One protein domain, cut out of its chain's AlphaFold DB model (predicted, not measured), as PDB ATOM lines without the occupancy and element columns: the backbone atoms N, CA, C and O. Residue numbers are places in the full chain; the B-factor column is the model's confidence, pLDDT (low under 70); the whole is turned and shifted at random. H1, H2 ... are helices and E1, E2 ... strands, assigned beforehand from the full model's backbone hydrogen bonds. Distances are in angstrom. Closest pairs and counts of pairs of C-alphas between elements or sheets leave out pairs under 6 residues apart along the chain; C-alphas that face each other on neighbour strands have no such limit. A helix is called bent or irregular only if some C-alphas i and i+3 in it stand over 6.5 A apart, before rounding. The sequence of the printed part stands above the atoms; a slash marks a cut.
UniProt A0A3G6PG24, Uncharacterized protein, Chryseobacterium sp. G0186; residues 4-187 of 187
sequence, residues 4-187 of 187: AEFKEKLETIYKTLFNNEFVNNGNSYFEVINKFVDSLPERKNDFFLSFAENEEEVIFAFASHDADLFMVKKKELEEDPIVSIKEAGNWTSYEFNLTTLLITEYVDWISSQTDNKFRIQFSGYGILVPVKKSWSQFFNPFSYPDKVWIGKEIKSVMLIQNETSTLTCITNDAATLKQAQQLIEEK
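Overview. This is residues 4 to 187 of the 187 residues of an uncharacterized protein of Chryseobacterium sp. G0186 (UniProt A0A3G6PG24). Two strongly twisted antiparallel sheets lie toward opposite ends of the long axis, with helix H3 between them and packing on both. H1 and H2 run beside H3 in a three-helix bundle; H1 also packs on the second sheet, and H5 covers that sheet's other face. The 184 printed residues have five named helices and nine named strands, in the order H1 H2 E1 E2 E3 E4 E5 H3 E6 H4 E7 E8 E9 H5; the sheets run E1 E2 E3 E4 E5 and E6 E9 E8 E7, and the class is mixed. The whole is compact, with a radius of gyration of the C-alphas of 16.7 A and spans of 49 by 37 by 32 A.

Arrangement. H1, residues 4 to 18, touches H2, residues 29 to 38, at a shallow tilt of 16 degrees, the same way; their closest C-alphas, of Lys 7 and Val 32, are 6.6 A apart. E1, residues 48 to 53, E2, 57 to 62, E3, 70 to 73, E4, 82 to 87, and E5, 90 to 97, form a meander of hairpins, each strand the antiparallel neighbour of the one before. Within hydrogen-bond range are N 52 and O 59, 2.8 A, N 58 and O 72, 2.9 A, N 71 and O 84, 2.8 A, and N 85 and O 92, 2.8 A. H3, residues 98 to 112, is on one face of this sheet, making two layers; its closest C-alphas to E4 are Leu 98 and Val 83, 5.7 A. H3 touches H2, with C-alphas 99 and 29 closest at 7.1 A. E6, residues 125 to 130, is the antiparallel neighbour of E9, residues 166 to 171, with N 127 and O 169 at 3.0 A. H4, residues 133 to 138, is irregular, C-alphas 134 and 137 being 7.0 A apart. E7, residues 146 to 151, and E8, 156 to 161, form a second meander with E9, with N 149 and O 158 at 2.8 A and N 159 and O 168 at 2.8 A. H1 and H3 are on the same face of this sheet and H5, residues 174 to 186, on the opposite face, three layers at heights of 9.6, 8.3 and 8.5 A. Every O i to N i+4 pair is within hydrogen-bond range in H1, H2, H3 and H5; in H4 0 of 2 are, and 1 of 3 O i to N i+3 pairs.

Along the chain. H1 begins at C-alpha 4 (-28.809, 11.005, 57.738) and is 20.6 A long. H3 is 20.7 A long, E5 18.8 A, and H5 18.0 A, ending at C-alpha 186 (1.860, 11.666, 48.237).

Size, cuts and confidence. The C-alphas farthest apart, of Glu 55 and Glu 186, are 50.6 A apart. The printed part has no cut; the link from H3 to E6 is long. Mean pLDDT of the printed part is 76.3, with 57 residues under 70, among them 114 to 148.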
ATOM      1  N   ALA A   4     -29.161   9.860  58.574       90.44
ATOM      2  CA  ALA A   4     -28.809  11.005  57.738       90.44
ATOM      3  C   ALA A   4     -27.405  10.863  57.124       90.44
ATOM      4  O   ALA A   4     -27.244  11.034  55.918       90.44
ATOM      5  N   GLU A   5     -26.408  10.483  57.930       89.56
ATOM      6  CA  GLU A   5     -25.045  10.222  57.448       89.56
ATOM      7  C   GLU A   5     -24.986   9.020  56.496       89.56
ATOM      8  O   GLU A   5     -24.240   9.036  55.516       89.56
ATOM      9  N   PHE A   6     -25.774   7.975  56.765       91.12
ATOM     10  CA  PHE A   6     -25.889   6.803  55.897       91.12
ATOM     11  C   PHE A   6     -26.453   7.176  54.523       91.12
ATOM     12  O   PHE A   6     -25.882   6.814  53.493       91.12
ATOM     13  N   LYS A   7     -27.525   7.977  54.501       91.62
ATOM     14  CA  LYS A   7     -28.111   8.520  53.273       91.62
ATOM     15  C   LYS A   7     -27.109   9.379  52.499       91.62
ATOM     16  O   LYS A   7     -26.956   9.165  51.303       91.62
ATOM     17  N   GLU A   8     -26.418  10.308  53.161       88.62
ATOM     18  CA  GLU A   8     -25.411  11.176  52.526       88.62
ATOM     19  C   GLU A   8     -24.301  10.352  51.850       88.62
ATOM     20  O   GLU A   8     -23.868  10.642  50.732       88.62
ATOM     21  N   LYS A   9     -23.858   9.278  52.511       87.06
ATOM     22  CA  LYS A   9     -22.852   8.356  51.976       87.06
ATOM     23  C   LYS A   9     -23.347   7.599  50.746       87.06
ATOM     24  O   LYS A   9     -22.631   7.556  49.747       87.06
ATOM     25  N   LEU A  10     -24.556   7.043  50.789       89.31
ATOM     26  CA  LEU A  10     -25.152   6.359  49.638       89.31
ATOM     27  C   LEU A  10     -25.434   7.316  48.479       89.31
ATOM     28  O   LEU A  10     -25.200   6.956  47.332       89.31
ATOM     29  N   GLU A  11     -25.863   8.545  48.764       88.19
ATOM     30  CA  GLU A  11     -26.037   9.592  47.756       88.19
ATOM     31  C   GLU A  11     -24.703   9.965  47.110       88.19
ATOM     32  O   GLU A  11     -24.632  10.100  45.892       88.19
ATOM     33  N   THR A  12     -23.632  10.061  47.902       83.38
ATOM     34  CA  THR A  12     -22.281  10.288  47.374       83.38
ATOM     35  C   THR A  12     -21.878   9.157  46.439       83.38
ATOM     36  O   THR A  12     -21.476   9.434  45.315       83.38
ATOM     37  N   ILE A  13     -22.049   7.897  46.855       82.88
ATOM     38  CA  ILE A  13     -21.794   6.738  45.991       82.88
ATOM     39  C   ILE A  13     -22.628   6.865  44.715       82.88
ATOM     40  O   ILE A  13     -22.073   6.955  43.627       82.88
ATOM     41  N   TYR A  14     -23.948   6.962  44.829       83.25
ATOM     42  CA  TYR A  14     -24.849   7.020  43.684       83.25
ATOM     43  C   TYR A  14     -24.491   8.150  42.705       83.25
ATOM     44  O   TYR A  14     -24.392   7.922  41.501       83.25
ATOM     45  N   LYS A  15     -24.211   9.355  43.210       79.50
ATOM     46  CA  LYS A  15     -23.809  10.501  42.391       79.50
ATOM     47  C   LYS A  15     -22.457  10.294  41.723       79.50
ATOM     48  O   LYS A  15     -22.315  10.616  40.546       79.50
ATOM     49  N   THR A  16     -21.472   9.765  42.444       76.56
ATOM     50  CA  THR A  16     -20.139   9.495  41.895       76.56
ATOM     51  C   THR A  16     -20.199   8.458  40.777       76.56
ATOM     52  O   THR A  16     -19.518   8.619  39.767       76.56
ATOM     53  N   LEU A  17     -21.025   7.424  40.933       76.06
ATOM     54  CA  LEU A  17     -21.145   6.358  39.946       76.06
ATOM     55  C   LEU A  17     -22.020   6.803  38.754       76.06
ATOM     56  O   LEU A  17     -21.571   6.819  37.609       76.06
ATOM     57  N   PHE A  18     -23.248   7.248  39.000       77.19
ATOM     58  CA  PHE A  18     -24.249   7.452  37.944       77.19
ATOM     59  C   PHE A  18     -24.375   8.900  37.459       77.19
ATOM     60  O   PHE A  18     -25.204   9.178  36.596       77.19
ATOM     61  N   ASN A  19     -23.584   9.827  38.013       75.62
ATOM     62  CA  ASN A  19     -23.645  11.265  37.727       75.62
ATOM     63  C   ASN A  19     -25.062  11.865  37.867       75.62
ATOM     64  O   ASN A  19     -25.429  12.803  37.163       75.62
ATOM     65  N   ASN A  20     -25.852  11.311  38.787       76.44
ATOM     66  CA  ASN A  20     -27.238  11.683  39.045       76.44
ATOM     67  C   ASN A  20     -27.448  11.944  40.537       76.44
ATOM     68  O   ASN A  20     -26.818  11.313  41.382       76.44
ATOM     69  N   GLU A  21     -28.360  12.854  40.866       78.75
ATOM     70  CA  GLU A  21     -28.787  13.072  42.249       78.75
ATOM     71  C   GLU A  21     -29.983  12.174  42.572       78.75
ATOM     72  O   GLU A  21     -30.860  11.962  41.733       78.75
ATOM     73  N   PHE A  22     -30.015  11.638  43.792       80.44
ATOM     74  CA  PHE A  22     -31.115  10.803  44.261       80.44
ATOM     75  C   PHE A  22     -31.572  11.259  45.640       80.44
ATOM     76  O   PHE A  22     -30.835  11.175  46.622       80.44
ATOM     77  N   VAL A  23     -32.819  11.723  45.718       74.88
ATOM     78  CA  VAL A  23     -33.422  12.163  46.976       74.88
ATOM     79  C   VAL A  23     -34.199  11.009  47.594       74.88
ATOM     80  O   VAL A  23     -35.210  10.554  47.064       74.88
ATOM     81  N   ASN A  24     -33.723  10.562  48.750       78.50
ATOM     82  CA  ASN A  24     -34.301   9.460  49.508       78.50
ATOM     83  C   ASN A  24     -34.974   9.958  50.797       78.50
ATOM     84  O   ASN A  24     -34.337  10.654  51.583       78.50
ATOM     85  N   ASN A  25     -36.229   9.587  51.046       79.50
ATOM     86  CA  ASN A  25     -36.967   9.961  52.262       79.50
ATOM     87  C   ASN A  25     -37.213   8.764  53.200       79.50
ATOM     88  O   ASN A  25     -38.178   8.775  53.957       79.50
ATOM     89  N   GLY A  26     -36.399   7.709  53.098       85.56
ATOM     90  CA  GLY A  26     -36.455   6.553  53.991       85.56
ATOM     91  C   GLY A  26     -36.086   6.924  55.426       85.56
ATOM     92  O   GLY A  26     -35.209   7.760  55.655       85.56
ATOM     93  N   ASN A  27     -36.751   6.275  56.378       88.81
ATOM     94  CA  ASN A  27     -36.644   6.566  57.807       88.81
ATOM     95  C   ASN A  27     -35.996   5.421  58.599       88.81
ATOM     96  O   ASN A  27     -35.930   5.481  59.823       88.81
ATOM     97  N   SER A  28     -35.503   4.386  57.914       92.38
ATOM     98  CA  SER A  28     -34.697   3.301  58.481       92.38
ATOM     99  C   SER A  28     -33.537   2.952  57.546       92.38
ATOM    100  O   SER A  28     -33.586   3.253  56.352       92.38
ATOM    101  N   TYR A  29     -32.492   2.292  58.053       94.00
ATOM    102  CA  TYR A  29     -31.359   1.868  57.216       94.00
ATOM    103  C   TYR A  29     -31.802   0.976  56.043       94.00
ATOM    104  O   TYR A  29     -31.342   1.167  54.917       94.00
ATOM    105  N   PHE A  30     -32.743   0.056  56.279       95.06
ATOM    106  CA  PHE A  30     -33.257  -0.848  55.248       95.06
ATOM    107  C   PHE A  30     -34.156  -0.138  54.226       95.06
ATOM    108  O   PHE A  30     -34.047  -0.392  53.029       95.06
ATOM    109  N   GLU A  31     -35.004   0.802  54.656       94.00
ATOM    110  CA  GLU A  31     -35.771   1.634  53.718       94.00
ATOM    111  C   GLU A  31     -34.848   2.486  52.850       94.00
ATOM    112  O   GLU A  31     -35.041   2.577  51.637       94.00
ATOM    113  N   VAL A  32     -33.831   3.096  53.467       95.00
ATOM    114  CA  VAL A  32     -32.871   3.928  52.751       95.00
ATOM    115  C   VAL A  32     -32.149   3.092  51.698       95.00
ATOM    116  O   VAL A  32     -32.175   3.481  50.532       95.00
ATOM    117  N   ILE A  33     -31.563   1.943  52.052       94.69
ATOM    118  CA  ILE A  33     -30.801   1.153  51.075       94.69
ATOM    119  C   ILE A  33     -31.681   0.612  49.944       94.69
ATOM    120  O   ILE A  33     -31.301   0.729  48.780       94.69
ATOM    121  N   ASN A  34     -32.893   0.130  50.246       93.75
ATOM    122  CA  ASN A  34     -33.809  -0.396  49.230       93.75
ATOM    123  C   ASN A  34     -34.174   0.656  48.178       93.75
ATOM    124  O   ASN A  34     -34.225   0.351  46.994       93.75
ATOM    125  N   LYS A  35     -34.342   1.924  48.571       93.19
ATOM    126  CA  LYS A  35     -34.596   3.009  47.611       93.19
ATOM    127  C   LYS A  35     -33.435   3.239  46.638       93.19
ATOM    128  O   LYS A  35     -33.695   3.571  45.486       93.19
ATOM    129  N   PHE A  36     -32.188   3.084  47.084       91.56
ATOM    130  CA  PHE A  36     -31.010   3.180  46.212       91.56
ATOM    131  C   PHE A  36     -30.841   1.939  45.329       91.56
ATOM    132  O   PHE A  36     -30.469   2.051  44.169       91.56
ATOM    133  N   VAL A  37     -31.159   0.756  45.849       90.88
ATOM    134  CA  VAL A  37     -31.210  -0.478  45.053       90.88
ATOM    135  C   VAL A  37     -32.263  -0.362  43.946       90.88
ATOM    136  O   VAL A  37     -32.003  -0.711  42.795       90.88
ATOM    137  N   ASP A  38     -33.434   0.184  44.273       89.81
ATOM    138  CA  ASP A  38     -34.552   0.338  43.345       89.81
ATOM    139  C   ASP A  38     -34.358   1.427  42.293       89.81
ATOM    140  O   ASP A  38     -35.042   1.406  41.268       89.81
ATOM    141  N   SER A  39     -33.442   2.371  42.515       87.31
ATOM    142  CA  SER A  39     -33.159   3.426  41.543       87.31
ATOM    143  C   SER A  39     -32.302   2.952  40.367       87.31
ATOM    144  O   SER A  39     -32.218   3.665  39.365       87.31
ATOM    145  N   LEU A  40     -31.705   1.754  40.439       82.19
ATOM    146  CA  LEU A  40     -30.953   1.181  39.325       82.19
ATOM    147  C   LEU A  40     -31.896   0.582  38.267       82.19
ATOM    148  O   LEU A  40     -32.642  -0.356  38.571       82.19
ATOM    149  N   PRO A  41     -31.861   1.091  37.019       68.44
ATOM    150  CA  PRO A  41     -32.830   0.726  35.986       68.44
ATOM    151  C   PRO A  41     -32.638  -0.695  35.437       68.44
ATOM    152  O   PRO A  41     -33.616  -1.320  35.037       68.44
ATOM    153  N   GLU A  42     -31.410  -1.218  35.435       73.94
ATOM    154  CA  GLU A  42     -31.080  -2.553  34.926       73.94
ATOM    155  C   GLU A  42     -30.314  -3.338  35.999       73.94
ATOM    156  O   GLU A  42     -29.169  -3.018  36.319       73.94
ATOM    157  N   ARG A  43     -30.967  -4.355  36.578       81.31
ATOM    158  CA  ARG A  43     -30.424  -5.233  37.627       81.31
ATOM    159  C   ARG A  43     -30.375  -6.672  37.110       81.31
ATOM    160  O   ARG A  43     -31.373  -7.177  36.603       81.31
ATOM    161  N   LYS A  44     -29.220  -7.330  37.229       82.19
ATOM    162  CA  LYS A  44     -29.014  -8.749  36.897       82.19
ATOM    163  C   LYS A  44     -29.472  -9.679  38.020       82.19
ATOM    164  O   LYS A  44     -29.879 -10.803  37.739       82.19
ATOM    165  N   ASN A  45     -29.380  -9.232  39.269       85.25
ATOM    166  CA  ASN A  45     -29.818  -9.962  40.456       85.25
ATOM    167  C   ASN A  45     -30.362  -8.991  41.521       85.25
ATOM    168  O   ASN A  45     -30.151  -7.777  41.445       85.25
ATOM    169  N   ASP A  46     -31.081  -9.535  42.501       90.88
ATOM    170  CA  ASP A  46     -31.598  -8.767  43.635       90.88
ATOM    171  C   ASP A  46     -30.473  -8.383  44.600       90.88
ATOM    172  O   ASP A  46     -29.438  -9.039  44.641       90.88
ATOM    173  N   PHE A  47     -30.659  -7.321  45.386       92.81
ATOM    174  CA  PHE A  47     -29.690  -6.951  46.427       92.81
ATOM    175  C   PHE A  47     -29.779  -7.894  47.633       92.81
ATOM    176  O   PHE A  47     -28.784  -8.479  48.061       92.81
ATOM    177  N   PHE A  48     -30.996  -8.086  48.145       94.56
ATOM    178  CA  PHE A  48     -31.289  -9.072  49.177       94.56
ATOM    179  C   PHE A  48     -31.779 -10.365  48.530       94.56
ATOM    180  O   PHE A  48     -32.778 -10.361  47.816       94.56
ATOM    181  N   LEU A  49     -31.117 -11.477  48.838       92.38
ATOM    182  CA  LEU A  49     -31.603 -12.816  48.509       92.38
ATOM    183  C   LEU A  49     -32.776 -13.212  49.415       92.38
ATOM    184  O   LEU A  49     -33.713 -13.883  48.989       92.38
ATOM    185  N   SER A  50     -32.722 -12.802  50.684       93.31
ATOM    186  CA  SER A  50     -33.817 -12.989  51.631       93.31
ATOM    187  C   SER A  50     -33.877 -11.839  52.628       93.31
ATOM    188  O   SER A  50     -32.853 -11.250  52.980       93.31
ATOM    189  N   PHE A  51     -35.089 -11.521  53.075       95.06
ATOM    190  CA  PHE A  51     -35.352 -10.503  54.080       95.06
ATOM    191  C   PHE A  51     -36.582 -10.918  54.889       95.06
ATOM    192  O   PHE A  51     -37.657 -11.136  54.328       95.06
ATOM    193  N   ALA A  52     -36.422 -11.053  56.201       94.38
ATOM    194  CA  ALA A  52     -37.477 -11.415  57.133       94.38
ATOM    195  C   ALA A  52     -37.399 -10.523  58.372       94.38
ATOM    196  O   ALA A  52     -36.335 -10.323  58.952       94.38
ATOM    197  N   GLU A  53     -38.543 -10.007  58.800       93.56
ATOM    198  CA  GLU A  53     -38.651  -9.102  59.938       93.56
ATOM    199  C   GLU A  53     -39.746  -9.605  60.879       93.56
ATOM    200  O   GLU A  53     -40.856  -9.914  60.443       93.56
ATOM    201  N   ASN A  54     -39.433  -9.692  62.172       92.25
ATOM    202  CA  ASN A  54     -40.406  -9.976  63.226       92.25
ATOM    203  C   ASN A  54     -40.405  -8.840  64.270       92.25
ATOM    204  O   ASN A  54     -39.966  -7.725  63.980       92.25
ATOM    205  N   GLU A  55     -40.967  -9.064  65.457       91.69
ATOM    206  CA  GLU A  55     -41.030  -8.037  66.508       91.69
ATOM    207  C   GLU A  55     -39.658  -7.723  67.133       91.69
ATOM    208  O   GLU A  55     -39.423  -6.591  67.554       91.69
ATOM    209  N   GLU A  56     -38.738  -8.688  67.156       94.75
ATOM    210  CA  GLU A  56     -37.466  -8.600  67.882       94.75
ATOM    211  C   GLU A  56     -36.264  -8.343  66.965       94.75
ATOM    212  O   GLU A  56     -35.330  -7.628  67.342       94.75
ATOM    213  N   GLU A  57     -36.281  -8.899  65.755       95.56
ATOM    214  CA  GLU A  57     -35.118  -8.982  64.875       95.56
ATOM    215  C   GLU A  57     -35.465  -8.792  63.393       95.56
ATOM    216  O   GLU A  57     -36.597  -8.991  62.940       95.56
ATOM    217  N   VAL A  58     -34.437  -8.401  62.640       96.06
ATOM    218  CA  VAL A  58     -34.409  -8.424  61.177       96.06
ATOM    219  C   VAL A  58     -33.334  -9.417  60.762       96.06
ATOM    220  O   VAL A  58     -32.180  -9.266  61.159       96.06
ATOM    221  N   ILE A  59     -33.714 -10.410  59.964       96.06
ATOM    222  CA  ILE A  59     -32.835 -11.436  59.401       96.06
ATOM    223  C   ILE A  59     -32.782 -11.256  57.886       96.06
ATOM    224  O   ILE A  59     -33.817 -11.111  57.238       96.06
ATOM    225  N   PHE A  60     -31.588 -11.277  57.304       95.06
ATOM    226  CA  PHE A  60     -31.405 -11.032  55.875       95.06
ATOM    227  C   PHE A  60     -30.187 -11.766  55.306       95.06
ATOM    228  O   PHE A  60     -29.286 -12.158  56.043       95.06
ATOM    229  N   ALA A  61     -30.169 -11.944  53.986       92.69
ATOM    230  CA  ALA A  61     -29.033 -12.464  53.222       92.69
ATOM    231  C   ALA A  61     -28.851 -11.641  51.942       92.69
ATOM    232  O   ALA A  61     -29.844 -11.219  51.340       92.69
ATOM    233  N   PHE A  62     -27.607 -11.428  51.513       90.19
ATOM    234  CA  PHE A  62     -27.286 -10.701  50.282       90.19
ATOM    235  C   PHE A  62     -27.129 -11.659  49.104       90.19
ATOM    236  O   PHE A  62     -26.728 -12.805  49.281       90.19
ATOM    237  N   ALA A  63     -27.414 -11.197  47.887       86.44
ATOM    238  CA  ALA A  63     -27.188 -12.016  46.695       86.44
ATOM    239  C   ALA A  63     -25.698 -12.205  46.360       86.44
ATOM    240  O   ALA A  63     -25.334 -13.202  45.743       86.44
ATOM    241  N   SER A  64     -24.841 -11.265  46.767       77.31
ATOM    242  CA  SER A  64     -23.373 -11.346  46.690       77.31
ATOM    243  C   SER A  64     -22.787 -12.398  47.641       77.31
ATOM    244  O   SER A  64     -21.708 -12.920  47.377       77.31
ATOM    245  N   HIS A  65     -23.517 -12.744  48.707       74.00
ATOM    246  CA  HIS A  65     -23.092 -13.627  49.794       74.00
ATOM    247  C   HIS A  65     -24.225 -14.589  50.191       74.00
ATOM    248  O   HIS A  65     -24.784 -14.509  51.284       74.00
ATOM    249  N   ASP A  66     -24.586 -15.504  49.286       75.00
ATOM    250  CA  ASP A  66     -25.747 -16.395  49.444       75.00
ATOM    251  C   ASP A  66     -25.594 -17.472  50.537       75.00
ATOM    252  O   ASP A  66     -26.588 -18.036  51.002       75.00
ATOM    253  N   ALA A  67     -24.361 -17.741  50.972       79.06
ATOM    254  CA  ALA A  67     -24.050 -18.690  52.037       79.06
ATOM    255  C   ALA A  67     -24.225 -18.112  53.453       79.06
ATOM    256  O   ALA A  67     -24.336 -18.886  54.409       79.06
ATOM    257  N   ASP A  68     -24.268 -16.784  53.594       84.69
ATOM    258  CA  ASP A  68     -24.269 -16.102  54.886       84.69
ATOM    259  C   ASP A  68     -25.667 -15.594  55.263       84.69
ATOM    260  O   ASP A  68     -26.411 -15.046  54.447       84.69
ATOM    261  N   LEU A  69     -26.022 -15.746  56.542       91.06
ATOM    262  CA  LEU A  69     -27.259 -15.212  57.105       91.06
ATOM    263  C   LEU A  69     -26.927 -14.195  58.191       91.06
ATOM    264  O   LEU A  69     -26.207 -14.514  59.140       91.06
ATOM    265  N   PHE A  70     -27.491 -13.000  58.069       92.19
ATOM    266  CA  PHE A  70     -27.245 -11.862  58.944       92.19
ATOM    267  C   PHE A  70     -28.465 -11.570  59.813       92.19
ATOM    268  O   PHE A  70     -29.601 -11.818  59.409       92.19
ATOM    269  N   MET A  71     -28.230 -11.017  60.999       94.12
ATOM    270  CA  MET A  71     -29.267 -10.591  61.930       94.12
ATOM    271  C   MET A  71     -28.883  -9.293  62.636       94.12
ATOM    272  O   MET A  71     -27.736  -9.104  63.048       94.12
ATOM    273  N   VAL A  72     -29.871  -8.420  62.817       94.56
ATOM    274  CA  VAL A  72     -29.807  -7.274  63.731       94.56
ATOM    275  C   VAL A  72     -31.032  -7.251  64.637       94.56
ATOM    276  O   VAL A  72     -32.142  -7.586  64.218       94.56
ATOM    277  N   LYS A  73     -30.851  -6.810  65.883       93.31
ATOM    278  CA  LYS A  73     -31.958  -6.637  66.828       93.31
ATOM    279  C   LYS A  73     -32.639  -5.299  66.587       93.31
ATOM    280  O   LYS A  73     -31.983  -4.260  66.550       93.31
ATOM    281  N   LYS A  74     -33.969  -5.293  66.501       92.44
ATOM    282  CA  LYS A  74     -34.740  -4.085  66.167       92.44
ATOM    283  C   LYS A  74     -34.590  -2.979  67.200       92.44
ATOM    284  O   LYS A  74     -34.486  -1.816  66.834       92.44
ATOM    285  N   LYS A  75     -34.482  -3.349  68.478       91.81
ATOM    286  CA  LYS A  75     -34.243  -2.406  69.582       91.81
ATOM    287  C   LYS A  75     -32.920  -1.627  69.466       91.81
ATOM    288  O   LYS A  75     -32.747  -0.647  70.172       91.81
ATOM    289  N   GLU A  76     -31.983  -2.083  68.633       90.12
ATOM    290  CA  GLU A  76     -30.650  -1.486  68.461       90.12
ATOM    291  C   GLU A  76     -30.558  -0.660  67.160       90.12
ATOM    292  O   GLU A  76     -29.545  -0.015  66.897       90.12
ATOM    293  N   LEU A  77     -31.624  -0.630  66.344       88.25
ATOM    294  CA  LEU A  77     -31.655   0.100  65.070       88.25
ATOM    295  C   LEU A  77     -31.574   1.626  65.225       88.25
ATOM    296  O   LEU A  77     -31.304   2.312  64.245       88.25
ATOM    297  N   GLU A  78     -31.764   2.175  66.424       83.00
ATOM    298  CA  GLU A  78     -31.615   3.617  66.660       83.00
ATOM    299  C   GLU A  78     -30.147   4.076  66.582       83.00
ATOM    300  O   GLU A  78     -29.876   5.197  66.154       83.00
ATOM    301  N   GLU A  79     -29.191   3.200  66.918       85.50
ATOM    302  CA  GLU A  79     -27.774   3.560  67.096       85.50
ATOM    303  C   GLU A  79     -26.820   2.920  66.072       85.50
ATOM    304  O   GLU A  79     -25.607   2.994  66.250       85.50
ATOM    305  N   ASP A  80     -27.345   2.368  64.967       88.44
ATOM    306  CA  ASP A  80     -26.575   1.610  63.958       88.44
ATOM    307  C   ASP A  80     -25.951   0.337  64.561       88.44
ATOM    308  O   ASP A  80     -24.808   0.347  65.022       88.44
ATOM    309  N   PRO A  81     -26.726  -0.761  64.590       90.94
ATOM    310  CA  PRO A  81     -26.426  -1.920  65.415       90.94
ATOM    311  C   PRO A  81     -25.236  -2.717  64.896       90.94
ATOM    312  O   PRO A  81     -24.937  -2.727  63.699       90.94
ATOM    313  N   ILE A  82     -24.623  -3.470  65.807       86.94
ATOM    314  CA  ILE A  82     -23.649  -4.504  65.467       86.94
ATOM    315  C   ILE A  82     -24.385  -5.675  64.813       86.94
ATOM    316  O   ILE A  82     -25.404  -6.150  65.321       86.94
ATOM    317  N   VAL A  83     -23.866  -6.152  63.686       85.50
ATOM    318  CA  VAL A  83     -24.488  -7.255  62.952       85.50
ATOM    319  C   VAL A  83     -24.024  -8.598  63.508       85.50
ATOM    320  O   VAL A  83     -22.855  -8.800  63.838       85.50
ATOM    321  N   SER A  84     -24.959  -9.538  63.604       89.62
ATOM    322  CA  SER A  84     -24.668 -10.936  63.908       89.62
ATOM    323  C   SER A  84     -24.754 -11.794  62.650       89.62
ATOM    324  O   SER A  84     -25.609 -11.558  61.803       89.62
ATOM    325  N   ILE A  85     -23.894 -12.802  62.544       88.62
ATOM    326  CA  ILE A  85     -23.842 -13.757  61.432       88.62
ATOM    327  C   ILE A  85     -24.127 -15.154  61.977       88.62
ATOM    328  O   ILE A  85     -23.746 -15.480  63.105       88.62
ATOM    329  N   LYS A  86     -24.828 -15.983  61.205       88.38
ATOM    330  CA  LYS A  86     -25.119 -17.364  61.590       88.38
ATOM    331  C   LYS A  86     -23.948 -18.290  61.269       88.38
ATOM    332  O   LYS A  86     -23.698 -18.598  60.111       88.38
ATOM    333  N   GLU A  87     -23.306 -18.830  62.298       81.00
ATOM    334  CA  GLU A  87     -22.149 -19.720  62.188       81.00
ATOM    335  C   GLU A  87     -22.364 -21.020  62.954       81.00
ATOM    336  O   GLU A  87     -22.640 -21.016  64.153       81.00
ATOM    337  N   ALA A  88     -22.237 -22.161  62.269       83.00
ATOM    338  CA  ALA A  88     -22.410 -23.488  62.871       83.00
ATOM    339  C   ALA A  88     -23.694 -23.620  63.730       83.00
ATOM    340  O   ALA A  88     -23.725 -24.343  64.726       83.00
ATOM    341  N   GLY A  89     -24.759 -22.905  63.345       85.19
ATOM    342  CA  GLY A  89     -26.047 -22.881  64.044       85.19
ATOM    343  C   GLY A  89     -26.199 -21.814  65.135       85.19
ATOM    344  O   GLY A  89     -27.309 -21.656  65.636       85.19
ATOM    345  N   ASN A  90     -25.151 -21.058  65.464       87.44
ATOM    346  CA  ASN A  90     -25.170 -19.996  66.474       87.44
ATOM    347  C   ASN A  90     -25.090 -18.607  65.834       87.44
ATOM    348  O   ASN A  90     -24.552 -18.455  64.744       87.44
ATOM    349  N   TRP A  91     -25.610 -17.589  66.518       89.38
ATOM    350  CA  TRP A  91     -25.436 -16.195  66.112       89.38
ATOM    351  C   TRP A  91     -24.167 -15.625  66.745       89.38
ATOM    352  O   TRP A  91     -24.087 -15.513  67.970       89.38
ATOM    353  N   THR A  92     -23.205 -15.247  65.910       83.75
ATOM    354  CA  THR A  92     -21.942 -14.631  66.323       83.75
ATOM    355  C   THR A  92     -21.962 -13.156  65.941       83.75
ATOM    356  O   THR A  92     -22.173 -12.826  64.777       83.75
ATOM    357  N   SER A  93     -21.746 -12.254  66.900       77.00
ATOM    358  CA  SER A  93     -21.594 -10.827  66.603       77.00
ATOM    359  C   SER A  93     -20.184 -10.545  66.105       77.00
ATOM    360  O   SER A  93     -19.204 -10.924  66.745       77.00
ATOM    361  N   TYR A  94     -20.093  -9.852  64.981       63.47
ATOM    362  CA  TYR A  94     -18.839  -9.355  64.441       63.47
ATOM    363  C   TYR A  94     -18.797  -7.849  64.664       63.47
ATOM    364  O   TYR A  94     -19.813  -7.203  64.463       63.47
ATOM    365  N   GLU A  95     -17.661  -7.284  65.082       65.00
ATOM    366  CA  GLU A  95     -17.494  -5.865  65.466       65.00
ATOM    367  C   GLU A  95     -17.633  -4.861  64.293       65.00
ATOM    368  O   GLU A  95     -16.893  -3.882  64.198       65.00
ATOM    369  N   PHE A  96     -18.559  -5.089  63.365       71.25
ATOM    370  CA  PHE A  96     -18.932  -4.144  62.329       71.25
ATOM    371  C   PHE A  96     -20.415  -3.787  62.428       71.25
ATOM    372  O   PHE A  96     -21.281  -4.606  62.748       71.25
ATOM    373  N   ASN A  97     -20.701  -2.526  62.124       84.75
ATOM    374  CA  ASN A  97     -22.049  -1.993  62.192       84.75
ATOM    375  C   ASN A  97     -22.840  -2.259  60.904       84.75
ATOM    376  O   ASN A  97     -22.268  -2.366  59.813       84.75
ATOM    377  N   LEU A  98     -24.168  -2.254  61.019       89.94
ATOM    378  CA  LEU A  98     -25.108  -2.465  59.920       89.94
ATOM    379  C   LEU A  98     -24.869  -1.523  58.738       89.94
ATOM    380  O   LEU A  98     -24.840  -1.968  57.595       89.94
ATOM    381  N   THR A  99     -24.665  -0.230  58.978       89.94
ATOM    382  CA  THR A  99     -24.428   0.726  57.884       89.94
ATOM    383  C   THR A  99     -23.154   0.431  57.101       89.94
ATOM    384  O   THR A  99     -23.120   0.626  55.887       89.94
ATOM    385  N   THR A 100     -22.111  -0.058  57.778       83.12
ATOM    386  CA  THR A 100     -20.844  -0.426  57.132       83.12
ATOM    387  C   THR A 100     -21.037  -1.651  56.249       83.12
ATOM    388  O   THR A 100     -20.591  -1.642  55.102       83.12
ATOM    389  N   LEU A 101     -21.764  -2.653  56.752       85.00
ATOM    390  CA  LEU A 101     -22.158  -3.835  55.988       85.00
ATOM    391  C   LEU A 101     -22.957  -3.448  54.738       85.00
ATOM    392  O   LEU A 101     -22.544  -3.752  53.627       85.00
ATOM    393  N   LEU A 102     -24.056  -2.705  54.910       90.88
ATOM    394  CA  LEU A 102     -24.956  -2.338  53.813       90.88
ATOM    395  C   LEU A 102     -24.266  -1.497  52.733       90.88
ATOM    396  O   LEU A 102     -24.520  -1.715  51.556       90.88
ATOM    397  N   ILE A 103     -23.398  -0.547  53.104       87.88
ATOM    398  CA  ILE A 103     -22.628   0.239  52.122       87.88
ATOM    399  C   ILE A 103     -21.679  -0.660  51.335       87.88
ATOM    400  O   ILE A 103     -21.549  -0.498  50.122       87.88
ATOM    401  N   THR A 104     -21.000  -1.571  52.025       80.81
ATOM    402  CA  THR A 104     -20.006  -2.446  51.404       80.81
ATOM    403  C   THR A 104     -20.676  -3.392  50.418       80.81
ATOM    404  O   THR A 104     -20.302  -3.420  49.247       80.81
ATOM    405  N   GLU A 105     -21.746  -4.046  50.862       85.56
ATOM    406  CA  GLU A 105     -22.545  -4.938  50.028       85.56
ATOM    407  C   GLU A 105     -23.192  -4.210  48.867       85.56
ATOM    408  O   GLU A 105     -23.222  -4.726  47.759       85.56
ATOM    409  N   TYR A 106     -23.683  -2.988  49.073       87.44
ATOM    410  CA  TYR A 106     -24.266  -2.211  47.987       87.44
ATOM    411  C   TYR A 106     -23.262  -1.972  46.869       87.44
ATOM    412  O   TYR A 106     -23.587  -2.149  45.701       87.44
ATOM    413  N   VAL A 107     -22.025  -1.616  47.202       80.75
ATOM    414  CA  VAL A 107     -21.002  -1.389  46.185       80.75
ATOM    415  C   VAL A 107     -20.581  -2.680  45.485       80.75
ATOM    416  O   VAL A 107     -20.493  -2.661  44.253       80.75
ATOM    417  N   ASP A 108     -20.319  -3.775  46.211       78.62
ATOM    418  CA  ASP A 108     -19.972  -5.050  45.554       78.62
ATOM    419  C   ASP A 108     -21.137  -5.543  44.689       78.62
ATOM    420  O   ASP A 108     -20.945  -5.923  43.531       78.62
ATOM    421  N   TRP A 109     -22.368  -5.409  45.182       85.69
ATOM    422  CA  TRP A 109     -23.558  -5.729  44.414       85.69
ATOM    423  C   TRP A 109     -23.647  -4.899  43.131       85.69
ATOM    424  O   TRP A 109     -23.819  -5.498  42.067       85.69
ATOM    425  N   ILE A 110     -23.448  -3.570  43.162       81.69
ATOM    426  CA  ILE A 110     -23.427  -2.754  41.932       81.69
ATOM    427  C   ILE A 110     -22.288  -3.212  41.000       81.69
ATOM    428  O   ILE A 110     -22.493  -3.345  39.793       81.69
ATOM    429  N   SER A 111     -21.097  -3.488  41.537       75.75
ATOM    430  CA  SER A 111     -19.960  -4.008  40.763       75.75
ATOM    431  C   SER A 111     -20.317  -5.309  40.038       75.75
ATOM    432  O   SER A 111     -20.048  -5.449  38.841       75.75
ATOM    433  N   SER A 112     -21.014  -6.223  40.723       76.19
ATOM    434  CA  SER A 112     -21.487  -7.496  40.168       76.19
ATOM    435  C   SER A 112     -22.550  -7.340  39.070       76.19
ATOM    436  O   SER A 112     -22.708  -8.236  38.239       76.19
ATOM    437  N   GLN A 113     -23.226  -6.185  38.988       76.50
ATOM    438  CA  GLN A 113     -24.137  -5.890  37.875       76.50
ATOM    439  C   GLN A 113     -23.382  -5.679  36.553       76.50
ATOM    440  O   GLN A 113     -23.965  -5.799  35.474       76.50
ATOM    441  N   THR A 114     -22.075  -5.405  36.592       69.69
ATOM    442  CA  THR A 114     -21.255  -5.144  35.401       69.69
ATOM    443  C   THR A 114     -20.538  -6.409  34.915       69.69
ATOM    444  O   THR A 114     -20.204  -7.291  35.698       69.69
ATOM    445  N   ASP A 115     -20.290  -6.533  33.606       58.41
ATOM    446  CA  ASP A 115     -19.609  -7.715  33.032       58.41
ATOM    447  C   ASP A 115     -18.124  -7.819  33.425       58.41
ATOM    448  O   ASP A 115     -17.472  -8.831  33.174       58.41
ATOM    449  N   ASN A 116     -17.556  -6.768  34.018       52.03
ATOM    450  CA  ASN A 116     -16.178  -6.763  34.474       52.03
ATOM    451  C   ASN A 116     -16.061  -5.907  35.741       52.03
ATOM    452  O   ASN A 116     -16.015  -4.682  35.647       52.03
ATOM    453  N   LYS A 117     -15.918  -6.573  36.898       51.12
ATOM    454  CA  LYS A 117     -15.721  -5.950  38.222       51.12
ATOM    455  C   LYS A 117     -14.534  -4.964  38.283       51.12
ATOM    456  O   LYS A 117     -14.485  -4.130  39.177       51.12
ATOM    457  N   PHE A 118     -13.574  -5.031  37.351       48.34
ATOM    458  CA  PHE A 118     -12.462  -4.069  37.230       48.34
ATOM    459  C   PHE A 118     -12.753  -2.917  36.262       48.34
ATOM    460  O   PHE A 118     -12.098  -1.879  36.312       48.34
ATOM    461  N   ARG A 119     -13.736  -3.079  35.369       49.12
ATOM    462  CA  ARG A 119     -14.320  -1.996  34.569       49.12
ATOM    463  C   ARG A 119     -15.568  -1.479  35.250       49.12
ATOM    464  O   ARG A 119     -16.597  -1.286  34.603       49.12
ATOM    465  N   ILE A 120     -15.438  -1.149  36.525       52.81
ATOM    466  CA  ILE A 120     -16.300  -0.147  37.119       52.81
ATOM    467  C   ILE A 120     -15.975   1.206  36.447       52.81
ATOM    468  O   ILE A 120     -15.360   2.110  36.998       52.81
ATOM    469  N   GLN A 121     -16.333   1.299  35.170       48.41
ATOM    470  CA  GLN A 121     -16.594   2.502  34.420       48.41
ATOM    471  C   GLN A 121     -18.087   2.742  34.600       48.41
ATOM    472  O   GLN A 121     -18.869   2.684  33.654       48.41
ATOM    473  N   PHE A 122     -18.502   3.011  35.841       50.59
ATOM    474  CA  PHE A 122     -19.629   3.923  35.945       50.59
ATOM    475  C   PHE A 122     -19.198   5.216  35.250       50.59
ATOM    476  O   PHE A 122     -18.001   5.464  35.140       50.59
ATOM    477  N   SER A 123     -20.132   5.998  34.724       47.59
ATOM    478  CA  SER A 123     -19.919   7.100  33.765       47.59
ATOM    479  C   SER A 123     -18.878   8.192  34.126       47.59
ATOM    480  O   SER A 123     -18.759   9.176  33.401       47.59
ATOM    481  N   GLY A 124     -18.146   8.051  35.229       52.16
ATOM    482  CA  GLY A 124     -17.030   8.873  35.676       52.16
ATOM    483  C   GLY A 124     -15.626   8.354  35.317       52.16
ATOM    484  O   GLY A 124     -15.416   7.470  34.486       52.16
ATOM    485  N   TYR A 125     -14.637   8.974  35.955       49.62
ATOM    486  CA  TYR A 125     -13.211   8.741  35.761       49.62
ATOM    487  C   TYR A 125     -12.673   7.832  36.875       49.62
ATOM    488  O   TYR A 125     -13.052   7.981  38.036       49.62
ATOM    489  N   GLY A 126     -11.766   6.909  36.537       55.88
ATOM    490  CA  GLY A 126     -11.172   5.980  37.502       55.88
ATOM    491  C   GLY A 126      -9.654   5.857  37.378       55.88
ATOM    492  O   GLY A 126      -9.116   5.910  36.271       55.88
ATOM    493  N   ILE A 127      -8.973   5.655  38.509       57.16
ATOM    494  CA  ILE A 127      -7.565   5.228  38.566       57.16
ATOM    495  C   ILE A 127      -7.427   3.929  39.357       57.16
ATOM    496  O   ILE A 127      -8.078   3.739  40.385       57.16
ATOM    497  N   LEU A 128      -6.530   3.064  38.886       56.94
ATOM    498  CA  LEU A 128      -6.056   1.887  39.608       56.94
ATOM    499  C   LEU A 128      -4.706   2.223  40.232       56.94
ATOM    500  O   LEU A 128      -3.778   2.599  39.512       56.94
ATOM    501  N   VAL A 129      -4.589   2.082  41.551       55.97
ATOM    502  CA  VAL A 129      -3.342   2.374  42.264       55.97
ATOM    503  C   VAL A 129      -2.800   1.097  42.907       55.97
ATOM    504  O   VAL A 129      -3.530   0.431  43.646       55.97
ATOM    505  N   PRO A 130      -1.525   0.732  42.659       51.41
ATOM    506  CA  PRO A 130      -0.877  -0.367  43.360       51.41
ATOM    507  C   PRO A 130      -0.821  -0.111  44.869       51.41
ATOM    508  O   PRO A 130      -0.515   0.995  45.317       51.41
ATOM    509  N   VAL A 131      -1.068  -1.149  45.661       54.34
ATOM    510  CA  VAL A 131      -1.076  -1.059  47.125       54.34
ATOM    511  C   VAL A 131       0.322  -0.751  47.658       54.34
ATOM    512  O   VAL A 131       1.267  -1.519  47.471       54.34
ATOM    513  N   LYS A 132       0.455   0.372  48.367       59.47
ATOM    514  CA  LYS A 132       1.686   0.734  49.079       59.47
ATOM    515  C   LYS A 132       1.843  -0.088  50.360       59.47
ATOM    516  O   LYS A 132       0.873  -0.496  50.989       59.47
ATOM    517  N   LYS A 133       3.088  -0.270  50.812       50.88
ATOM    518  CA  LYS A 133       3.421  -1.057  52.017       50.88
ATOM    519  C   LYS A 133       2.718  -0.562  53.295       50.88
ATOM    520  O   LYS A 133       2.397  -1.376  54.149       50.88
ATOM    521  N   SER A 134       2.463   0.743  53.426       54.25
ATOM    522  CA  SER A 134       1.745   1.359  54.560       54.25
ATOM    523  C   SER A 134       0.234   1.104  54.543       54.25
ATOM    524  O   SER A 134      -0.443   1.310  55.546       54.25
ATOM    525  N   TRP A 135      -0.307   0.654  53.414       57.69
ATOM    526  CA  TRP A 135      -1.735   0.416  53.239       57.69
ATOM    527  C   TRP A 135      -2.142  -1.007  53.587       57.69
ATOM    528  O   TRP A 135      -3.332  -1.281  53.615       57.69
ATOM    529  N   SER A 136      -1.203  -1.889  53.939       54.94
ATOM    530  CA  SER A 136      -1.491  -3.265  54.369       54.94
ATOM    531  C   SER A 136      -2.493  -3.347  55.529       54.94
ATOM    532  O   SER A 136      -3.196  -4.343  55.654       54.94
ATOM    533  N   GLN A 137      -2.605  -2.288  56.341       52.41
ATOM    534  CA  GLN A 137      -3.627  -2.145  57.388       52.41
ATOM    535  C   GLN A 137      -5.065  -2.104  56.843       52.41
ATOM    536  O   GLN A 137      -6.004  -2.488  57.532       52.41
ATOM    537  N   PHE A 138      -5.258  -1.671  55.596       53.56
ATOM    538  CA  PHE A 138      -6.558  -1.722  54.933       53.56
ATOM    539  C   PHE A 138      -6.901  -3.138  54.447       53.56
ATOM    540  O   PHE A 138      -8.083  -3.446  54.324       53.56
ATOM    541  N   PHE A 139      -5.900  -4.007  54.276       54.91
ATOM    542  CA  PHE A 139      -6.021  -5.347  53.688       54.91
ATOM    543  C   PHE A 139      -6.004  -6.499  54.717       54.91
ATOM    544  O   PHE A 139      -6.008  -7.657  54.315       54.91
ATOM    545  N   ASN A 140      -5.955  -6.237  56.035       48.75
ATOM    546  CA  ASN A 140      -5.770  -7.307  57.031       48.75
ATOM    547  C   ASN A 140      -6.340  -6.972  58.435       48.75
ATOM    548  O   ASN A 140      -6.001  -5.906  58.950       48.75
ATOM    549  N   PRO A 141      -7.072  -7.873  59.128       50.25
ATOM    550  CA  PRO A 141      -8.092  -8.807  58.646       50.25
ATOM    551  C   PRO A 141      -9.497  -8.453  59.191       50.25
ATOM    552  O   PRO A 141      -9.633  -8.006  60.322       50.25
ATOM    553  N   PHE A 142     -10.540  -8.691  58.399       46.12
ATOM    554  CA  PHE A 142     -11.777  -9.379  58.810       46.12
ATOM    555  C   PHE A 142     -12.573  -9.638  57.528       46.12
ATOM    556  O   PHE A 142     -12.894  -8.678  56.835       46.12
ATOM    557  N   SER A 143     -12.724 -10.933  57.221       49.31
ATOM    558  CA  SER A 143     -13.684 -11.705  56.393       49.31
ATOM    559  C   SER A 143     -14.552 -11.081  55.285       49.31
ATOM    560  O   SER A 143     -15.312 -11.823  54.673       49.31
ATOM    561  N   TYR A 144     -14.444  -9.797  54.966       52.06
ATOM    562  CA  TYR A 144     -15.236  -9.147  53.931       52.06
ATOM    563  C   TYR A 144     -14.375  -8.845  52.698       52.06
ATOM    564  O   TYR A 144     -13.288  -8.266  52.840       52.06
ATOM    565  N   PRO A 145     -14.809  -9.271  51.498       51.78
ATOM    566  CA  PRO A 145     -13.959  -9.285  50.309       51.78
ATOM    567  C   PRO A 145     -13.553  -7.875  49.874       51.78
ATOM    568  O   PRO A 145     -12.401  -7.683  49.488       51.78
ATOM    569  N   ASP A 146     -14.418  -6.877  50.078       60.00
ATOM    570  CA  ASP A 146     -14.192  -5.503  49.635       60.00
ATOM    571  C   ASP A 146     -14.402  -4.474  50.767       60.00
ATOM    572  O   ASP A 146     -15.128  -4.715  51.729       60.00
ATOM    573  N   LYS A 147     -13.751  -3.303  50.688       65.62
ATOM    574  CA  LYS A 147     -13.994  -2.152  51.584       65.62
ATOM    575  C   LYS A 147     -14.234  -0.883  50.780       65.62
ATOM    576  O   LYS A 147     -13.569  -0.636  49.776       65.62
ATOM    577  N   VAL A 148     -15.125  -0.027  51.279       68.62
ATOM    578  CA  VAL A 148     -15.501   1.231  50.620       68.62
ATOM    579  C   VAL A 148     -15.128   2.422  51.492       68.62
ATOM    580  O   VAL A 148     -15.541   2.532  52.645       68.62
ATOM    581  N   TRP A 149     -14.380   3.354  50.916       70.50
ATOM    582  CA  TRP A 149     -14.049   4.638  51.519       70.50
ATOM    583  C   TRP A 149     -14.691   5.766  50.722       70.50
ATOM    584  O   TRP A 149     -14.549   5.849  49.506       70.50
ATOM    585  N   ILE A 150     -15.383   6.660  51.423       66.31
ATOM    586  CA  ILE A 150     -16.106   7.778  50.811       66.31
ATOM    587  C   ILE A 150     -15.395   9.062  51.221       66.31
ATOM    588  O   ILE A 150     -15.446   9.467  52.387       66.31
ATOM    589  N   GLY A 151     -14.697   9.681  50.271       61.28
ATOM    590  CA  GLY A 151     -13.986  10.934  50.480       61.28
ATOM    591  C   GLY A 151     -14.974  12.090  50.568       61.28
ATOM    592  O   GLY A 151     -15.411  12.593  49.539       61.28
ATOM    593  N   LYS A 152     -15.316  12.527  51.787       57.16
ATOM    594  CA  LYS A 152     -16.287  13.616  52.016       57.16
ATOM    595  C   LYS A 152     -15.904  14.922  51.306       57.16
ATOM    596  O   LYS A 152     -16.764  15.598  50.755       57.16
ATOM    597  N   GLU A 153     -14.616  15.260  51.300       60.41
ATOM    598  CA  GLU A 153     -14.123  16.535  50.757       60.41
ATOM    599  C   GLU A 153     -14.015  16.529  49.230       60.41
ATOM    600  O   GLU A 153     -14.320  17.522  48.577       60.41
ATOM    601  N   ILE A 154     -13.622  15.389  48.665       61.91
ATOM    602  CA  ILE A 154     -13.347  15.229  47.234       61.91
ATOM    603  C   ILE A 154     -14.478  14.518  46.481       61.91
ATOM    604  O   ILE A 154     -14.370  14.331  45.283       61.91
ATOM    605  N   LYS A 155     -15.571  14.106  47.140       67.25
ATOM    606  CA  LYS A 155     -16.696  13.366  46.520       67.25
ATOM    607  C   LYS A 155     -16.237  12.173  45.664       67.25
ATOM    608  O   LYS A 155     -16.799  11.878  44.609       67.25
ATOM    609  N   SER A 156     -15.188  11.496  46.126       69.56
ATOM    610  CA  SER A 156     -14.631  10.306  45.492       69.56
ATOM    611  C   SER A 156     -15.018   9.056  46.270       69.56
ATOM    612  O   SER A 156     -15.186   9.088  47.494       69.56
ATOM    613  N   VAL A 157     -15.084   7.934  45.565       72.06
ATOM    614  CA  VAL A 157     -15.250   6.613  46.168       72.06
ATOM    615  C   VAL A 157     -13.971   5.822  45.937       72.06
ATOM    616  O   VAL A 157     -13.512   5.688  44.808       72.06
ATOM    617  N   MET A 158     -13.373   5.327  47.014       71.88
ATOM    618  CA  MET A 158     -12.240   4.411  46.976       71.88
ATOM    619  C   MET A 158     -12.732   3.009  47.310       71.88
ATOM    620  O   MET A 158     -13.252   2.771  48.399       71.88
ATOM    621  N   LEU A 159     -12.562   2.100  46.361       71.06
ATOM    622  CA  LEU A 159     -12.889   0.691  46.482       71.06
ATOM    623  C   LEU A 159     -11.609  -0.088  46.712       71.06
ATOM    624  O   LEU A 159     -10.661   0.028  45.939       71.06
ATOM    625  N   ILE A 160     -11.585  -0.858  47.784       68.44
ATOM    626  CA  ILE A 160     -10.486  -1.743  48.138       68.44
ATOM    627  C   ILE A 160     -10.976  -3.154  47.876       68.44
ATOM    628  O   ILE A 160     -11.888  -3.597  48.561       68.44
ATOM    629  N   GLN A 161     -10.376  -3.834  46.908       65.44
ATOM    630  CA  GLN A 161     -10.687  -5.224  46.602       65.44
ATOM    631  C   GLN A 161      -9.608  -6.107  47.215       65.44
ATOM    632  O   GLN A 161      -8.459  -6.098  46.758       65.44
ATOM    633  N   ASN A 162      -9.936  -6.819  48.298       62.28
ATOM    634  CA  ASN A 162      -8.931  -7.562  49.061       62.28
ATOM    635  C   ASN A 162      -8.424  -8.780  48.278       62.28
ATOM    636  O   ASN A 162      -7.218  -9.024  48.270       62.28
ATOM    637  N   GLU A 163      -9.311  -9.493  47.574       60.12
ATOM    638  CA  GLU A 163      -8.962 -10.688  46.784       60.12
ATOM    639  C   GLU A 163      -7.883 -10.405  45.736       60.12
ATOM    640  O   GLU A 163      -6.981 -11.207  45.499       60.12
ATOM    641  N   THR A 164      -7.966  -9.233  45.120       61.44
ATOM    642  CA  THR A 164      -7.095  -8.812  44.025       61.44
ATOM    643  C   THR A 164      -6.001  -7.865  44.499       61.44
ATOM    644  O   THR A 164      -5.112  -7.522  43.721       61.44
ATOM    645  N   SER A 165      -6.040  -7.455  45.773       62.31
ATOM    646  CA  SER A 165      -5.157  -6.445  46.359       62.31
ATOM    647  C   SER A 165      -5.099  -5.172  45.507       62.31
ATOM    648  O   SER A 165      -4.022  -4.641  45.228       62.31
ATOM    649  N   THR A 166      -6.263  -4.691  45.061       64.31
ATOM    650  CA  THR A 166      -6.387  -3.494  44.213       64.31
ATOM    651  C   THR A 166      -7.137  -2.379  44.926       64.31
ATOM    652  O   THR A 166      -8.087  -2.621  45.668       64.31
ATOM    653  N   LEU A 167      -6.704  -1.137  44.684       69.19
ATOM    654  CA  LEU A 167      -7.408   0.066  45.115       69.19
ATOM    655  C   LEU A 167      -7.862   0.840  43.877       69.19
ATOM    656  O   LEU A 167      -7.043   1.250  43.051       69.19
ATOM    657  N   THR A 168      -9.170   1.031  43.764       71.50
ATOM    658  CA  THR A 168      -9.807   1.750  42.663       71.50
ATOM    659  C   THR A 168     -10.417   3.033  43.202       71.50
ATOM    660  O   THR A 168     -11.330   2.987  44.023       71.50
ATOM    661  N   CYS A 169      -9.927   4.186  42.756       74.75
ATOM    662  CA  CYS A 169     -10.544   5.474  43.069       74.75
ATOM    663  C   CYS A 169     -11.426   5.912  41.898       74.75
ATOM    664  O   CYS A 169     -10.969   5.897  40.755       74.75
ATOM    665  N   ILE A 170     -12.671   6.291  42.190       73.88
ATOM    666  CA  ILE A 170     -13.703   6.667  41.220       73.88
ATOM    667  C   ILE A 170     -14.214   8.072  41.552       73.88
ATOM    668  O   ILE A 170     -14.521   8.373  42.711       73.88
ATOM    669  N   THR A 171     -14.318   8.931  40.537       73.94
ATOM    670  CA  THR A 171     -14.823  10.310  40.633       73.94
ATOM    671  C   THR A 171     -15.701  10.642  39.426       73.94
ATOM    672  O   THR A 171     -15.615   9.997  38.384       73.94
ATOM    673  N   ASN A 172     -16.535  11.675  39.524       70.69
ATOM    674  CA  ASN A 172     -17.376  12.130  38.410       70.69
ATOM    675  C   ASN A 172     -16.667  13.119  37.460       70.69
ATOM    676  O   ASN A 172     -17.165  13.380  36.367       70.69
ATOM    677  N   ASP A 173     -15.501  13.652  37.837       74.88
ATOM    678  CA  ASP A 173     -14.711  14.557  36.999       74.88
ATOM    679  C   ASP A 173     -13.190  14.328  37.110       74.88
ATOM    680  O   ASP A 173     -12.673  13.823  38.113       74.88
ATOM    681  N   ALA A 174     -12.466  14.722  36.060       74.00
ATOM    682  CA  ALA A 174     -11.028  14.503  35.925       74.00
ATOM    683  C   ALA A 174     -10.168  15.358  36.875       74.00
ATOM    684  O   ALA A 174      -9.054  14.956  37.218       74.00
ATOM    685  N   ALA A 175     -10.642  16.536  37.294       79.69
ATOM    686  CA  ALA A 175      -9.889  17.401  38.202       79.69
ATOM    687  C   ALA A 175      -9.876  16.803  39.611       79.69
ATOM    688  O   ALA A 175      -8.817  16.706  40.230       79.69
ATOM    689  N   THR A 176     -11.029  16.320  40.064       76.50
ATOM    690  CA  THR A 176     -11.180  15.564  41.305       76.50
ATOM    691  C   THR A 176     -10.365  14.276  41.273       76.50
ATOM    692  O   THR A 176      -9.675  13.971  42.245       76.50
ATOM    693  N   LEU A 177     -10.355  13.555  40.144       75.94
ATOM    694  CA  LEU A 177      -9.525  12.359  39.999       75.94
ATOM    695  C   LEU A 177      -8.042  12.682  40.188       75.94
ATOM    696  O   LEU A 177      -7.345  11.982  40.913       75.94
ATOM    697  N   LYS A 178      -7.567  13.770  39.575       74.25
ATOM    698  CA  LYS A 178      -6.179  14.222  39.698       74.25
ATOM    699  C   LYS A 178      -5.829  14.623  41.133       74.25
ATOM    700  O   LYS A 178      -4.741  14.303  41.596       74.25
ATOM    701  N   GLN A 179      -6.735  15.295  41.842       75.69
ATOM    702  CA  GLN A 179      -6.539  15.640  43.254       75.69
ATOM    703  C   GLN A 179      -6.495  14.388  44.136       75.69
ATOM    704  O   GLN A 179      -5.601  14.250  44.968       75.69
ATOM    705  N   ALA A 180      -7.420  13.449  43.923       74.19
ATOM    706  CA  ALA A 180      -7.430  12.172  44.624       74.19
ATOM    707  C   ALA A 180      -6.137  11.391  44.352       74.19
ATOM    708  O   ALA A 180      -5.507  10.915  45.289       74.19
ATOM    709  N   GLN A 181      -5.699  11.332  43.091       75.06
ATOM    710  CA  GLN A 181      -4.432  10.724  42.696       75.06
ATOM    711  C   GLN A 181      -3.257  11.345  43.450       75.06
ATOM    712  O   GLN A 181      -2.481  10.608  44.042       75.06
ATOM    713  N   GLN A 182      -3.156  12.675  43.496       74.50
ATOM    714  CA  GLN A 182      -2.093  13.369  44.230       74.50
ATOM    715  C   GLN A 182      -2.101  13.008  45.720       74.50
ATOM    716  O   GLN A 182      -1.070  12.621  46.258       74.50
ATOM    717  N   LEU A 183      -3.265  13.037  46.374       71.25
ATOM    718  CA  LEU A 183      -3.393  12.685  47.795       71.25
ATOM    719  C   LEU A 183      -3.005  11.229  48.088       71.25
ATOM    720  O   LEU A 183      -2.439  10.931  49.141       71.25
ATOM    721  N   ILE A 184      -3.338  10.330  47.165       68.50
ATOM    722  CA  ILE A 184      -3.074   8.892  47.241       68.50
ATOM    723  C   ILE A 184      -1.601   8.587  46.888       68.50
ATOM    724  O   ILE A 184      -0.997   7.665  47.436       68.50
ATOM    725  N   GLU A 185      -0.976   9.357  45.999       68.00
ATOM    726  CA  GLU A 185       0.428   9.210  45.600       68.00
ATOM    727  C   GLU A 185       1.408   9.869  46.584       68.00
ATOM    728  O   GLU A 185       2.495   9.325  46.787       68.00
ATOM    729  N   GLU A 186       1.029  10.964  47.246       61.09
ATOM    730  CA  GLU A 186       1.860  11.666  48.237       61.09
ATOM    731  C   GLU A 186       1.927  10.957  49.604       61.09
ATOM    732  O   GLU A 186       2.897  11.146  50.339       61.09
ATOM    733  N   LYS A 187       0.927  10.133  49.947       52.19
ATOM    734  CA  LYS A 187       0.833   9.386  51.222       52.19
ATOM    735  C   LYS A 187       1.140   7.898  51.086       52.19
ATOM    736  O   LYS A 187       1.564   7.278  52.085       52.19
TER     737      LYS A 187